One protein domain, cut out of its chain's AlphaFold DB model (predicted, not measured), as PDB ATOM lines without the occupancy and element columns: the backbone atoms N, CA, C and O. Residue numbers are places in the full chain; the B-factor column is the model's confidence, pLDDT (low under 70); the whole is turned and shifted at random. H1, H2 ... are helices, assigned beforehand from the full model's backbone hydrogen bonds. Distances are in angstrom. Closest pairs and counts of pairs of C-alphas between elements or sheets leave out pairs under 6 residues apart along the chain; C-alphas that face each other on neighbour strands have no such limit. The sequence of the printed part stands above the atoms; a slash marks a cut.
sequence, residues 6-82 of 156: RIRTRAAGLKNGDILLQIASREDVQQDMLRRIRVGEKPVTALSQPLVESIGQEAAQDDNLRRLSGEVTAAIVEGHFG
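This is residues 6 to 82 of the 156 residues of an uncharacterized protein of Mesorhizobium sp. CCANP35 (UniProt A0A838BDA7). One long helix, H7, runs through a compact body, with H1 packed on one side of it, H4 on the opposite side and H2 along its first half. H3 packs on H4, while H5 and H6 pack on each other near the first residues of H7. The printed part has 77 residues with seven named helices, H1 to H7 in chain order, and no named strand: all helix, with mostly crossed packing. It is compact, with a radius of gyration of the C-alphas of 11.4 A and spans of 29 by 25 by 19 A.

H7, residues 63 to 81, is the hub and touches four helices. H4, residues 43 to 46, touches it, the closest C-alphas being those of Val 44 and Gly 70, 4.6 A apart. H1, residues 6 to 12, touches residues 68 to 72 of H7 at a steep tilt of 42 degrees, opposite ways, the C-alphas of Ile 7 and Val 72 being closest at 7.0 A. H2, residues 17 to 24, touches residues 65 to 73 of H7, closest at the C-alphas of Gly 17 and Leu 65, 6.5 A. H3, residues 27 to 38, only just touches H7, with 3 pairs of C-alphas within 8 A, the closest Leu 34 and Val 77 at 7.2 A. H5, residues 48 to 55, touches H6, residues 57 to 61, the C-alphas of Val 52 and Ala 60 being closest at 5.6 A. Every O i to N i+4 pair is within hydrogen-bond range in H1, H2, H3, H5, H6 and H7; H4 is too short for one.

H1 begins at C-alpha 6 (2.709, -49.399, 22.117). H3 measures 16.4 A and H7 26.9 A, ending at C-alpha 81 (-10.491, -34.742, 28.586).

The C-alphas farthest apart, of Glu 58 and Gly 82, are 33.3 A apart. The printed part has no cut, and its six links are tight. Mean pLDDT of the printed part is 80.7; residues 78 to 82 are among those under 70.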
ATOM      1  N   ARG A   6       2.286 -49.808  23.462       86.19
ATOM      2  CA  ARG A   6       2.709 -49.399  22.117       86.19
ATOM      3  C   ARG A   6       3.606 -48.158  22.144       86.19
ATOM      4  O   ARG A   6       4.631 -48.153  21.464       86.19
ATOM      5  N   ILE A   7       3.226 -47.124  22.897       86.94
ATOM      6  CA  ILE A   7       4.013 -45.887  23.034       86.94
ATOM      7  C   ILE A   7       5.365 -46.203  23.675       86.94
ATOM      8  O   ILE A   7       6.397 -45.792  23.152       86.94
ATOM      9  N   ARG A   8       5.369 -47.000  24.752       89.31
ATOM     10  CA  ARG A   8       6.602 -47.403  25.447       89.31
ATOM     11  C   ARG A   8       7.543 -48.199  24.538       89.31
ATOM     12  O   ARG A   8       8.719 -47.869  24.442       89.31
ATOM     13  N   THR A   9       7.033 -49.195  23.811       90.06
ATOM     14  CA  THR A   9       7.842 -49.995  22.875       90.06
ATOM     15  C   THR A   9       8.429 -49.143  21.752       90.06
ATOM     16  O   THR A   9       9.573 -49.352  21.360       90.06
ATOM     17  N   ARG A  10       7.675 -48.166  21.234       88.06
ATOM     18  CA  ARG A  10       8.189 -47.261  20.203       88.06
ATOM     19  C   ARG A  10       9.247 -46.306  20.753       88.06
ATOM     20  O   ARG A  10      10.247 -46.100  20.080       88.06
ATOM     21  N   ALA A  11       9.044 -45.757  21.950       90.50
ATOM     22  CA  ALA A  11      10.021 -44.893  22.606       90.50
ATOM     23  C   ALA A  11      11.366 -45.599  22.814       90.50
ATOM     24  O   ALA A  11      12.397 -45.044  22.445       90.50
ATOM     25  N   ALA A  12      11.340 -46.855  23.271       91.44
ATOM     26  CA  ALA A  12      12.542 -47.665  23.466       91.44
ATOM     27  C   ALA A  12      13.345 -47.903  22.168       91.44
ATOM     28  O   ALA A  12      14.544 -48.165  22.217       91.44
ATOM     29  N   GLY A  13      12.696 -47.822  21.001       90.62
ATOM     30  CA  GLY A  13      13.339 -47.981  19.695       90.62
ATOM     31  C   GLY A  13      13.912 -46.692  19.096       90.62
ATOM     32  O   GLY A  13      14.461 -46.744  17.997       90.62
ATOM     33  N   LEU A  14      13.763 -45.539  19.761       88.94
ATOM     34  CA  LEU A  14      14.164 -44.236  19.230       88.94
ATOM     35  C   LEU A  14      15.229 -43.571  20.095       88.94
ATOM     36  O   LEU A  14      15.141 -43.534  21.323       88.94
ATOM     37  N   LYS A  15      16.205 -42.937  19.436       87.31
ATOM     38  CA  LYS A  15      17.145 -42.040  20.109       87.31
ATOM     39  C   LYS A  15      16.347 -40.905  20.763       87.31
ATOM     40  O   LYS A  15      15.573 -40.231  20.092       87.31
ATOM     41  N   ASN A  16      16.536 -40.715  22.068       88.81
ATOM     42  CA  ASN A  16      15.813 -39.747  22.904       88.81
ATOM     43  C   ASN A  16      14.303 -40.014  23.094       88.81
ATOM     44  O   ASN A  16      13.602 -39.157  23.636       88.81
ATOM     45  N   GLY A  17      13.795 -41.195  22.718       88.19
ATOM     46  CA  GLY A  17      12.394 -41.564  22.947       88.19
ATOM     47  C   GLY A  17      12.023 -41.587  24.432       88.19
ATOM     48  O   GLY A  17      10.996 -41.031  24.816       88.19
ATOM     49  N   ASP A  18      12.890 -42.135  25.285       91.44
ATOM     50  CA  ASP A  18      12.669 -42.157  26.738       91.44
ATOM     51  C   ASP A  18      12.700 -40.756  27.359       91.44
ATOM     52  O   ASP A  18      11.899 -40.452  28.242       91.44
ATOM     53  N   ILE A  19      13.569 -39.872  26.860       90.50
ATOM     54  CA  ILE A  19      13.628 -38.473  27.304       90.50
ATOM     55  C   ILE A  19      12.321 -37.756  26.953       90.50
ATOM     56  O   ILE A  19      11.775 -37.031  27.781       90.50
ATOM     57  N   LEU A  20      11.765 -38.005  25.764       90.25
ATOM     58  CA  LEU A  20      10.452 -37.481  25.391       90.25
ATOM     59  C   LEU A  20       9.363 -37.952  26.362       90.25
ATOM     60  O   LEU A  20       8.551 -37.135  26.792       90.25
ATOM     61  N   LEU A  21       9.354 -39.233  26.748       92.38
ATOM     62  CA  LEU A  21       8.388 -39.744  27.728       92.38
ATOM     63  C   LEU A  21       8.577 -39.115  29.112       92.38
ATOM     64  O   LEU A  21       7.586 -38.820  29.782       92.38
ATOM     65  N   GLN A  22       9.820 -38.881  29.538       91.88
ATOM     66  CA  GLN A  22      10.122 -38.186  30.790       91.88
ATOM     67  C   GLN A  22       9.611 -36.744  30.761       91.88
ATOM     68  O   GLN A  22       8.894 -36.343  31.674       91.88
ATOM     69  N   ILE A  23       9.901 -35.993  29.692       90.81
ATOM     70  CA  ILE A  23       9.411 -34.621  29.486       90.81
ATOM     71  C   ILE A  23       7.884 -34.593  29.520       90.81
ATOM     72  O   ILE A  23       7.295 -33.835  30.284       90.81
ATOM     73  N   ALA A  24       7.244 -35.464  28.740       89.56
ATOM     74  CA  ALA A  24       5.793 -35.538  28.641       89.56
ATOM     75  C   ALA A  24       5.116 -36.020  29.934       89.56
ATOM     76  O   ALA A  24       3.913 -35.837  30.098       89.56
ATOM     77  N   SER A  25       5.858 -36.636  30.856       91.25
ATOM     78  CA  SER A  25       5.352 -37.048  32.171       91.25
ATOM     79  C   SER A  25       5.395 -35.935  33.215       91.25
ATOM     80  O   SER A  25       4.807 -36.109  34.283       91.25
ATOM     81  N   ARG A  26       6.082 -34.818  32.941       90.69
ATOM     82  CA  ARG A  26       6.151 -33.684  33.864       90.69
ATOM     83  C   ARG A  26       4.844 -32.896  33.846       90.69
ATOM     84  O   ARG A  26       4.311 -32.580  32.784       90.69
ATOM     85  N   GLU A  27       4.337 -32.566  35.028       89.19
ATOM     86  CA  GLU A  27       3.040 -31.903  35.178       89.19
ATOM     87  C   GLU A  27       3.021 -30.493  34.571       89.19
ATOM     88  O   GLU A  27       2.072 -30.142  33.874       89.19
ATOM     89  N   ASP A  28       4.088 -29.715  34.755       89.44
ATOM     90  CA  ASP A  28       4.238 -28.375  34.178       89.44
ATOM     91  C   ASP A  28       4.165 -28.399  32.644       89.44
ATOM     92  O   ASP A  28       3.417 -27.629  32.039       89.44
ATOM     93  N   VAL A  29       4.871 -29.345  32.021       89.00
ATOM     94  CA  VAL A  29       4.853 -29.556  30.568       89.00
ATOM     95  C   VAL A  29       3.463 -29.964  30.089       89.00
ATOM     96  O   VAL A  29       2.992 -29.458  29.072       89.00
ATOM     97  N   GLN A  30       2.776 -30.849  30.815       87.88
ATOM     98  CA  GLN A  30       1.420 -31.257  30.451       87.88
ATOM     99  C   GLN A  30       0.440 -30.085  30.513       87.88
ATOM    100  O   GLN A  30      -0.326 -29.892  29.573       87.88
ATOM    101  N   GLN A  31       0.469 -29.282  31.578       86.56
ATOM    102  CA  GLN A  31      -0.423 -28.126  31.711       86.56
ATOM    103  C   GLN A  31      -0.165 -27.084  30.616       86.56
ATOM    104  O   GLN A  31      -1.114 -26.572  30.013       86.56
ATOM    105  N   ASP A  32       1.106 -26.812  30.309       85.88
ATOM    106  CA  ASP A  32       1.503 -25.924  29.216       85.88
ATOM    107  C   ASP A  32       0.979 -26.414  27.861       85.88
ATOM    108  O   ASP A  32       0.286 -25.692  27.138       85.88
ATOM    109  N   MET A  33       1.239 -27.684  27.563       84.81
ATOM    110  CA  MET A  33       0.814 -28.354  26.344       84.81
ATOM    111  C   MET A  33      -0.714 -28.334  26.192       84.81
ATOM    112  O   MET A  33      -1.227 -27.982  25.130       84.81
ATOM    113  N   LEU A  34      -1.464 -28.667  27.248       78.62
ATOM    114  CA  LEU A  34      -2.931 -28.663  27.238       78.62
ATOM    115  C   LEU A  34      -3.487 -27.252  27.012       78.62
ATOM    116  O   LEU A  34      -4.419 -27.075  26.228       78.62
ATOM    117  N   ARG A  35      -2.901 -26.234  27.654       80.69
ATOM    118  CA  ARG A  35      -3.256 -24.823  27.444       80.69
ATOM    119  C   ARG A  35      -3.031 -24.399  25.992       80.69
ATOM    120  O   ARG A  35      -3.911 -23.772  25.408       80.69
ATOM    121  N   ARG A  36      -1.895 -24.771  25.399       76.00
ATOM    122  CA  ARG A  36      -1.555 -24.489  23.994       76.00
ATOM    123  C   ARG A  36      -2.527 -25.159  23.020       76.00
ATOM    124  O   ARG A  36      -3.020 -24.529  22.089       76.00
ATOM    125  N   ILE A  37      -2.895 -26.408  23.286       71.56
ATOM    126  CA  ILE A  37      -3.891 -27.131  22.482       71.56
ATOM    127  C   ILE A  37      -5.273 -26.473  22.591       71.56
ATOM    128  O   ILE A  37      -5.954 -26.326  21.577       71.56
ATOM    129  N   ARG A  38      -5.679 -26.015  23.785       68.19
ATOM    130  CA  ARG A  38      -6.951 -25.288  23.977       68.19
ATOM    131  C   ARG A  38      -7.032 -24.000  23.154       68.19
ATOM    132  O   ARG A  38      -8.122 -23.642  22.727       68.19
ATOM    133  N   VAL A  39      -5.905 -23.329  22.904       71.62
ATOM    134  CA  VAL A  39      -5.850 -22.121  22.055       71.62
ATOM    135  C   VAL A  39      -5.651 -22.427  20.563       71.62
ATOM    136  O   VAL A  39      -5.475 -21.508  19.769       71.62
ATOM    137  N   GLY A  40      -5.715 -23.703  20.163       62.41
ATOM    138  CA  GLY A  40      -5.708 -24.128  18.760       62.41
ATOM    139  C   GLY A  40      -4.358 -24.615  18.234       62.41
ATOM    140  O   GLY A  40      -4.219 -24.846  17.032       62.41
ATOM    141  N   GLU A  41      -3.358 -24.792  19.098       68.06
ATOM    142  CA  GLU A  41      -2.065 -25.315  18.674       68.06
ATOM    143  C   GLU A  41      -2.113 -26.822  18.358       68.06
ATOM    144  O   GLU A  41      -2.828 -27.604  18.992       68.06
ATOM    145  N   LYS A  42      -1.315 -27.256  17.371       71.00
ATOM    146  CA  LYS A  42      -1.226 -28.668  16.989       71.00
ATOM    147  C   LYS A  42      -0.545 -29.496  18.099       71.00
ATOM    148  O   LYS A  42       0.487 -29.092  18.632       71.00
ATOM    149  N   PRO A  43      -1.012 -30.728  18.367       69.88
ATOM    150  CA  PRO A  43      -0.430 -31.613  19.383       69.88
ATOM    151  C   PRO A  43       1.089 -31.833  19.310       69.88
ATOM    152  O   PRO A  43       1.752 -31.917  20.340       69.88
ATOM    153  N   VAL A  44       1.654 -31.928  18.102       68.25
ATOM    154  CA  VAL A  44       3.096 -32.168  17.912       68.25
ATOM    155  C   VAL A  44       3.953 -30.943  18.243       68.25
ATOM    156  O   VAL A  44       5.087 -31.098  18.688       68.25
ATOM    157  N   THR A  45       3.430 -29.730  18.038       72.19
ATOM    158  CA  THR A  45       4.163 -28.486  18.320       72.19
ATOM    159  C   THR A  45       4.069 -28.113  19.798       72.19
ATOM    160  O   THR A  45       5.014 -27.564  20.363       72.19
ATOM    161  N   ALA A  46       2.990 -28.525  20.466       71.06
ATOM    162  CA  ALA A  46       2.800 -28.305  21.894       71.06
ATOM    163  C   ALA A  46       3.888 -28.971  22.772       71.06
ATOM    164  O   ALA A  46       4.206 -28.450  23.834       71.06
ATOM    165  N   LEU A  47       4.506 -30.073  22.319       78.88
ATOM    166  CA  LEU A  47       5.625 -30.740  23.013       78.88
ATOM    167  C   LEU A  47       7.011 -30.431  22.423       78.88
ATOM    168  O   LEU A  47       8.021 -30.832  23.000       78.88
ATOM    169  N   SER A  48       7.104 -29.751  21.276       75.00
ATOM    170  CA  SER A  48       8.390 -29.599  20.585       75.00
ATOM    171  C   SER A  48       9.338 -28.637  21.296       75.00
ATOM    172  O   SER A  48      10.542 -28.849  21.270       75.00
ATOM    173  N   GLN A  49       8.820 -27.595  21.945       79.56
ATOM    174  CA  GLN A  49       9.643 -26.617  22.659       79.56
ATOM    175  C   GLN A  49      10.444 -27.229  23.825       79.56
ATOM    176  O   GLN A  49      11.671 -27.145  23.784       79.56
ATOM    177  N   PRO A  50       9.824 -27.921  24.802       81.81
ATOM    178  CA  PRO A  50      10.580 -28.547  25.890       81.81
ATOM    179  C   PRO A  50      11.521 -29.658  25.396       81.81
ATOM    180  O   PRO A  50      12.554 -29.929  26.010       81.81
ATOM    181  N   LEU A  51      11.206 -30.286  24.256       82.69
ATOM    182  CA  LEU A  51      12.097 -31.234  23.593       82.69
ATOM    183  C   LEU A  51      13.354 -30.538  23.043       82.69
ATOM    184  O   LEU A  51      14.462 -30.989  23.322       82.69
ATOM    185  N   VAL A  52      13.208 -29.418  22.324       82.56
ATOM    186  CA  VAL A  52      14.345 -28.613  21.834       82.56
ATOM    187  C   VAL A  52      15.232 -28.161  22.991       82.56
ATOM    188  O   VAL A  52      16.451 -28.278  22.898       82.56
ATOM    189  N   GLU A  53      14.632 -27.695  24.086       85.31
ATOM    190  CA  GLU A  53      15.360 -27.256  25.282       85.31
ATOM    191  C   GLU A  53      16.165 -28.392  25.933       85.31
ATOM    192  O   GLU A  53      17.255 -28.156  26.447       85.31
ATOM    193  N   SER A  54      15.657 -29.628  25.884       86.31
ATOM    194  CA  SER A  54      16.274 -30.771  26.569       86.31
ATOM    195  C   SER A  54      17.311 -31.519  25.727       86.31
ATOM    196  O   SER A  54      18.311 -31.991  26.262       86.31
ATOM    197  N   ILE A  55      17.061 -31.694  24.425       82.50
ATOM    198  CA  ILE A  55      17.865 -32.572  23.551       82.50
ATOM    199  C   ILE A  55      18.318 -31.906  22.246       82.50
ATOM    200  O   ILE A  55      18.973 -32.547  21.424       82.50
ATOM    201  N   GLY A  56      17.998 -30.624  22.054       81.81
ATOM    202  CA  GLY A  56      18.425 -29.832  20.906       81.81
ATOM    203  C   GLY A  56      17.487 -29.893  19.698       81.81
ATOM    204  O   GLY A  56      16.611 -30.752  19.566       81.81
ATOM    205  N   GLN A  57      17.687 -28.942  18.782       77.62
ATOM    206  CA  GLN A  57      16.832 -28.739  17.610       77.62
ATOM    207  C   GLN A  57      16.860 -29.914  16.625       77.62
ATOM    208  O   GLN A  57      15.820 -30.258  16.068       77.62
ATOM    209  N   GLU A  58      18.018 -30.547  16.433       76.25
ATOM    210  CA  GLU A  58      18.184 -31.674  15.508       76.25
ATOM    211  C   GLU A  58      17.290 -32.857  15.898       76.25
ATOM    212  O   GLU A  58      16.547 -33.385  15.074       76.25
ATOM    213  N   ALA A  59      17.269 -33.221  17.183       73.81
ATOM    214  CA  ALA A  59      16.416 -34.299  17.662       73.81
ATOM    215  C   ALA A  59      14.926 -33.929  17.604       73.81
ATOM    216  O   ALA A  59      14.093 -34.773  17.289       73.81
ATOM    217  N   ALA A  60      14.572 -32.662  17.836       68.56
ATOM    218  CA  ALA A  60      13.193 -32.197  17.684       68.56
ATOM    219  C   ALA A  60      12.701 -32.194  16.223       68.56
ATOM    220  O   ALA A  60      11.491 -32.184  15.983       68.56
ATOM    221  N   GLN A  61      13.619 -32.203  15.253       72.56
ATOM    222  CA  GLN A  61      13.313 -32.318  13.830       72.56
ATOM    223  C   GLN A  61      13.220 -33.772  13.346       72.56
ATOM    224  O   GLN A  61      12.675 -33.984  12.265       72.56
ATOM    225  N   ASP A  62      13.660 -34.759  14.138       80.44
ATOM    226  CA  ASP A  62      13.564 -36.180  13.790       80.44
ATOM    227  C   ASP A  62      12.103 -36.615  13.579       80.44
ATOM    228  O   ASP A  62      11.246 -36.499  14.462       80.44
ATOM    229  N   ASP A  63      11.815 -37.149  12.392       78.94
ATOM    230  CA  ASP A  63      10.461 -37.521  11.979       78.94
ATOM    231  C   ASP A  63       9.832 -38.598  12.870       78.94
ATOM    232  O   ASP A  63       8.623 -38.570  13.132       78.94
ATOM    233  N   ASN A  64      10.623 -39.561  13.347       80.88
ATOM    234  CA  ASN A  64      10.115 -40.638  14.188       80.88
ATOM    235  C   ASN A  64       9.823 -40.133  15.602       80.88
ATOM    236  O   ASN A  64       8.784 -40.482  16.172       80.88
ATOM    237  N   LEU A  65      10.681 -39.265  16.139       83.00
ATOM    238  CA  LEU A  65      10.487 -38.650  17.447       83.00
ATOM    239  C   LEU A  65       9.301 -37.677  17.443       83.00
ATOM    240  O   LEU A  65       8.498 -37.673  18.375       83.00
ATOM    241  N   ARG A  66       9.094 -36.928  16.353       80.94
ATOM    242  CA  ARG A  66       7.902 -36.083  16.159       80.94
ATOM    243  C   ARG A  66       6.610 -36.890  16.074       80.94
ATOM    244  O   ARG A  66       5.593 -36.490  16.641       80.94
ATOM    245  N   ARG A  67       6.626 -38.042  15.397       81.19
ATOM    246  CA  ARG A  67       5.472 -38.959  15.374       81.19
ATOM    247  C   ARG A  67       5.164 -39.497  16.766       81.19
ATOM    248  O   ARG A  67       3.998 -39.504  17.158       81.19
ATOM    249  N   LEU A  68       6.191 -39.906  17.512       83.88
ATOM    250  CA  LEU A  68       6.039 -40.336  18.900       83.88
ATOM    251  C   LEU A  68       5.471 -39.205  19.771       83.88
ATOM    252  O   LEU A  68       4.525 -39.446  20.511       83.88
ATOM    253  N   SER A  69       5.971 -37.975  19.617       84.19
ATOM    254  CA  SER A  69       5.449 -36.775  20.286       84.19
ATOM    255  C   SER A  69       3.945 -36.609  20.061       84.19
ATOM    256  O   SER A  69       3.178 -36.525  21.015       84.19
ATOM    257  N   GLY A  70       3.482 -36.679  18.809       79.50
ATOM    258  CA  GLY A  70       2.053 -36.591  18.500       79.50
ATOM    259  C   GLY A  70       1.210 -37.723  19.109       79.50
ATOM    260  O   GLY A  70       0.083 -37.484  19.548       79.50
ATOM    261  N   GLU A  71       1.729 -38.957  19.148       81.94
ATOM    262  CA  GLU A  71       1.082 -40.094  19.829       81.94
ATOM    263  C   GLU A  71       0.984 -39.884  21.345       81.94
ATOM    264  O   GLU A  71      -0.078 -40.112  21.923       81.94
ATOM    265  N   VAL A  72       2.057 -39.395  21.963       85.25
ATOM    266  CA  VAL A  72       2.146 -39.101  23.397       85.25
ATOM    267  C   VAL A  72       1.212 -37.961  23.795       85.25
ATOM    268  O   VAL A  72       0.415 -38.133  24.717       85.25
ATOM    269  N   THR A  73       1.223 -36.842  23.064       82.25
ATOM    270  CA  THR A  73       0.316 -35.713  23.312       82.25
ATOM    271  C   THR A  73      -1.137 -36.152  23.275       82.25
ATOM    272  O   THR A  73      -1.929 -35.777  24.135       82.25
ATOM    273  N   ALA A  74      -1.511 -36.967  22.288       75.88
ATOM    274  CA  ALA A  74      -2.885 -37.423  22.221       75.88
ATOM    275  C   ALA A  74      -3.249 -38.360  23.364       75.88
ATOM    276  O   ALA A  74      -4.330 -38.203  23.904       75.88
ATOM    277  N   ALA A  75      -2.365 -39.271  23.778       80.06
ATOM    278  CA  ALA A  75      -2.638 -40.113  24.941       80.06
ATOM    279  C   ALA A  75      -2.902 -39.273  26.207       80.06
ATOM    280  O   ALA A  75      -3.782 -39.609  26.995       80.06
ATOM    281  N   ILE A  76      -2.182 -38.157  26.380       80.25
ATOM    282  CA  ILE A  76      -2.412 -37.207  27.480       80.25
ATOM    283  C   ILE A  76      -3.772 -36.525  27.340       80.25
ATOM    284  O   ILE A  76      -4.542 -36.491  28.293       80.25
ATOM    285  N   VAL A  77      -4.088 -36.004  26.155       72.38
ATOM    286  CA  VAL A  77      -5.352 -35.302  25.893       72.38
ATOM    287  C   VAL A  77      -6.557 -36.234  26.049       72.38
ATOM    288  O   VAL A  77      -7.521 -35.869  26.717       72.38
ATOM    289  N   GLU A  78      -6.493 -37.447  25.502       68.56
ATOM    290  CA  GLU A  78      -7.533 -38.473  25.645       68.56
ATOM    291  C   GLU A  78      -7.732 -38.853  27.120       68.56
ATOM    292  O   GLU A  78      -8.866 -38.929  27.588       68.56
ATOM    293  N   GLY A  79      -6.640 -39.015  27.879       67.19
ATOM    294  CA  GLY A  79      -6.701 -39.291  29.317       67.19
ATOM    295  C   GLY A  79      -7.230 -38.125  30.158       67.19
ATOM    296  O   GLY A  79      -7.910 -38.357  31.151       67.19
ATOM    297  N   HIS A  80      -6.937 -36.880  29.772       67.56
ATOM    298  CA  HIS A  80      -7.304 -35.688  30.541       67.56
ATOM    299  C   HIS A  80      -8.728 -35.192  30.255       67.56
ATOM    300  O   HIS A  80      -9.419 -34.755  31.170       67.56
ATOM    301  N   PHE A  81      -9.178 -35.252  28.999       58.31
ATOM    302  CA  PHE A  81     -10.491 -34.742  28.586       58.31
ATOM    303  C   PHE A  81     -11.514 -35.840  28.270       58.31
ATOM    304  O   PHE A  81     -12.657 -35.526  27.952       58.31
ATOM    305  N   GLY A  82     -11.129 -37.122  28.292       50.75
ATOM    306  CA  GLY A  82     -12.026 -38.225  27.919       50.75
ATOM    307  C   GLY A  82     -12.483 -38.187  26.454       50.75
ATOM    308  O   GLY A  82     -13.457 -38.842  26.085       50.75
TER     309      GLY A  82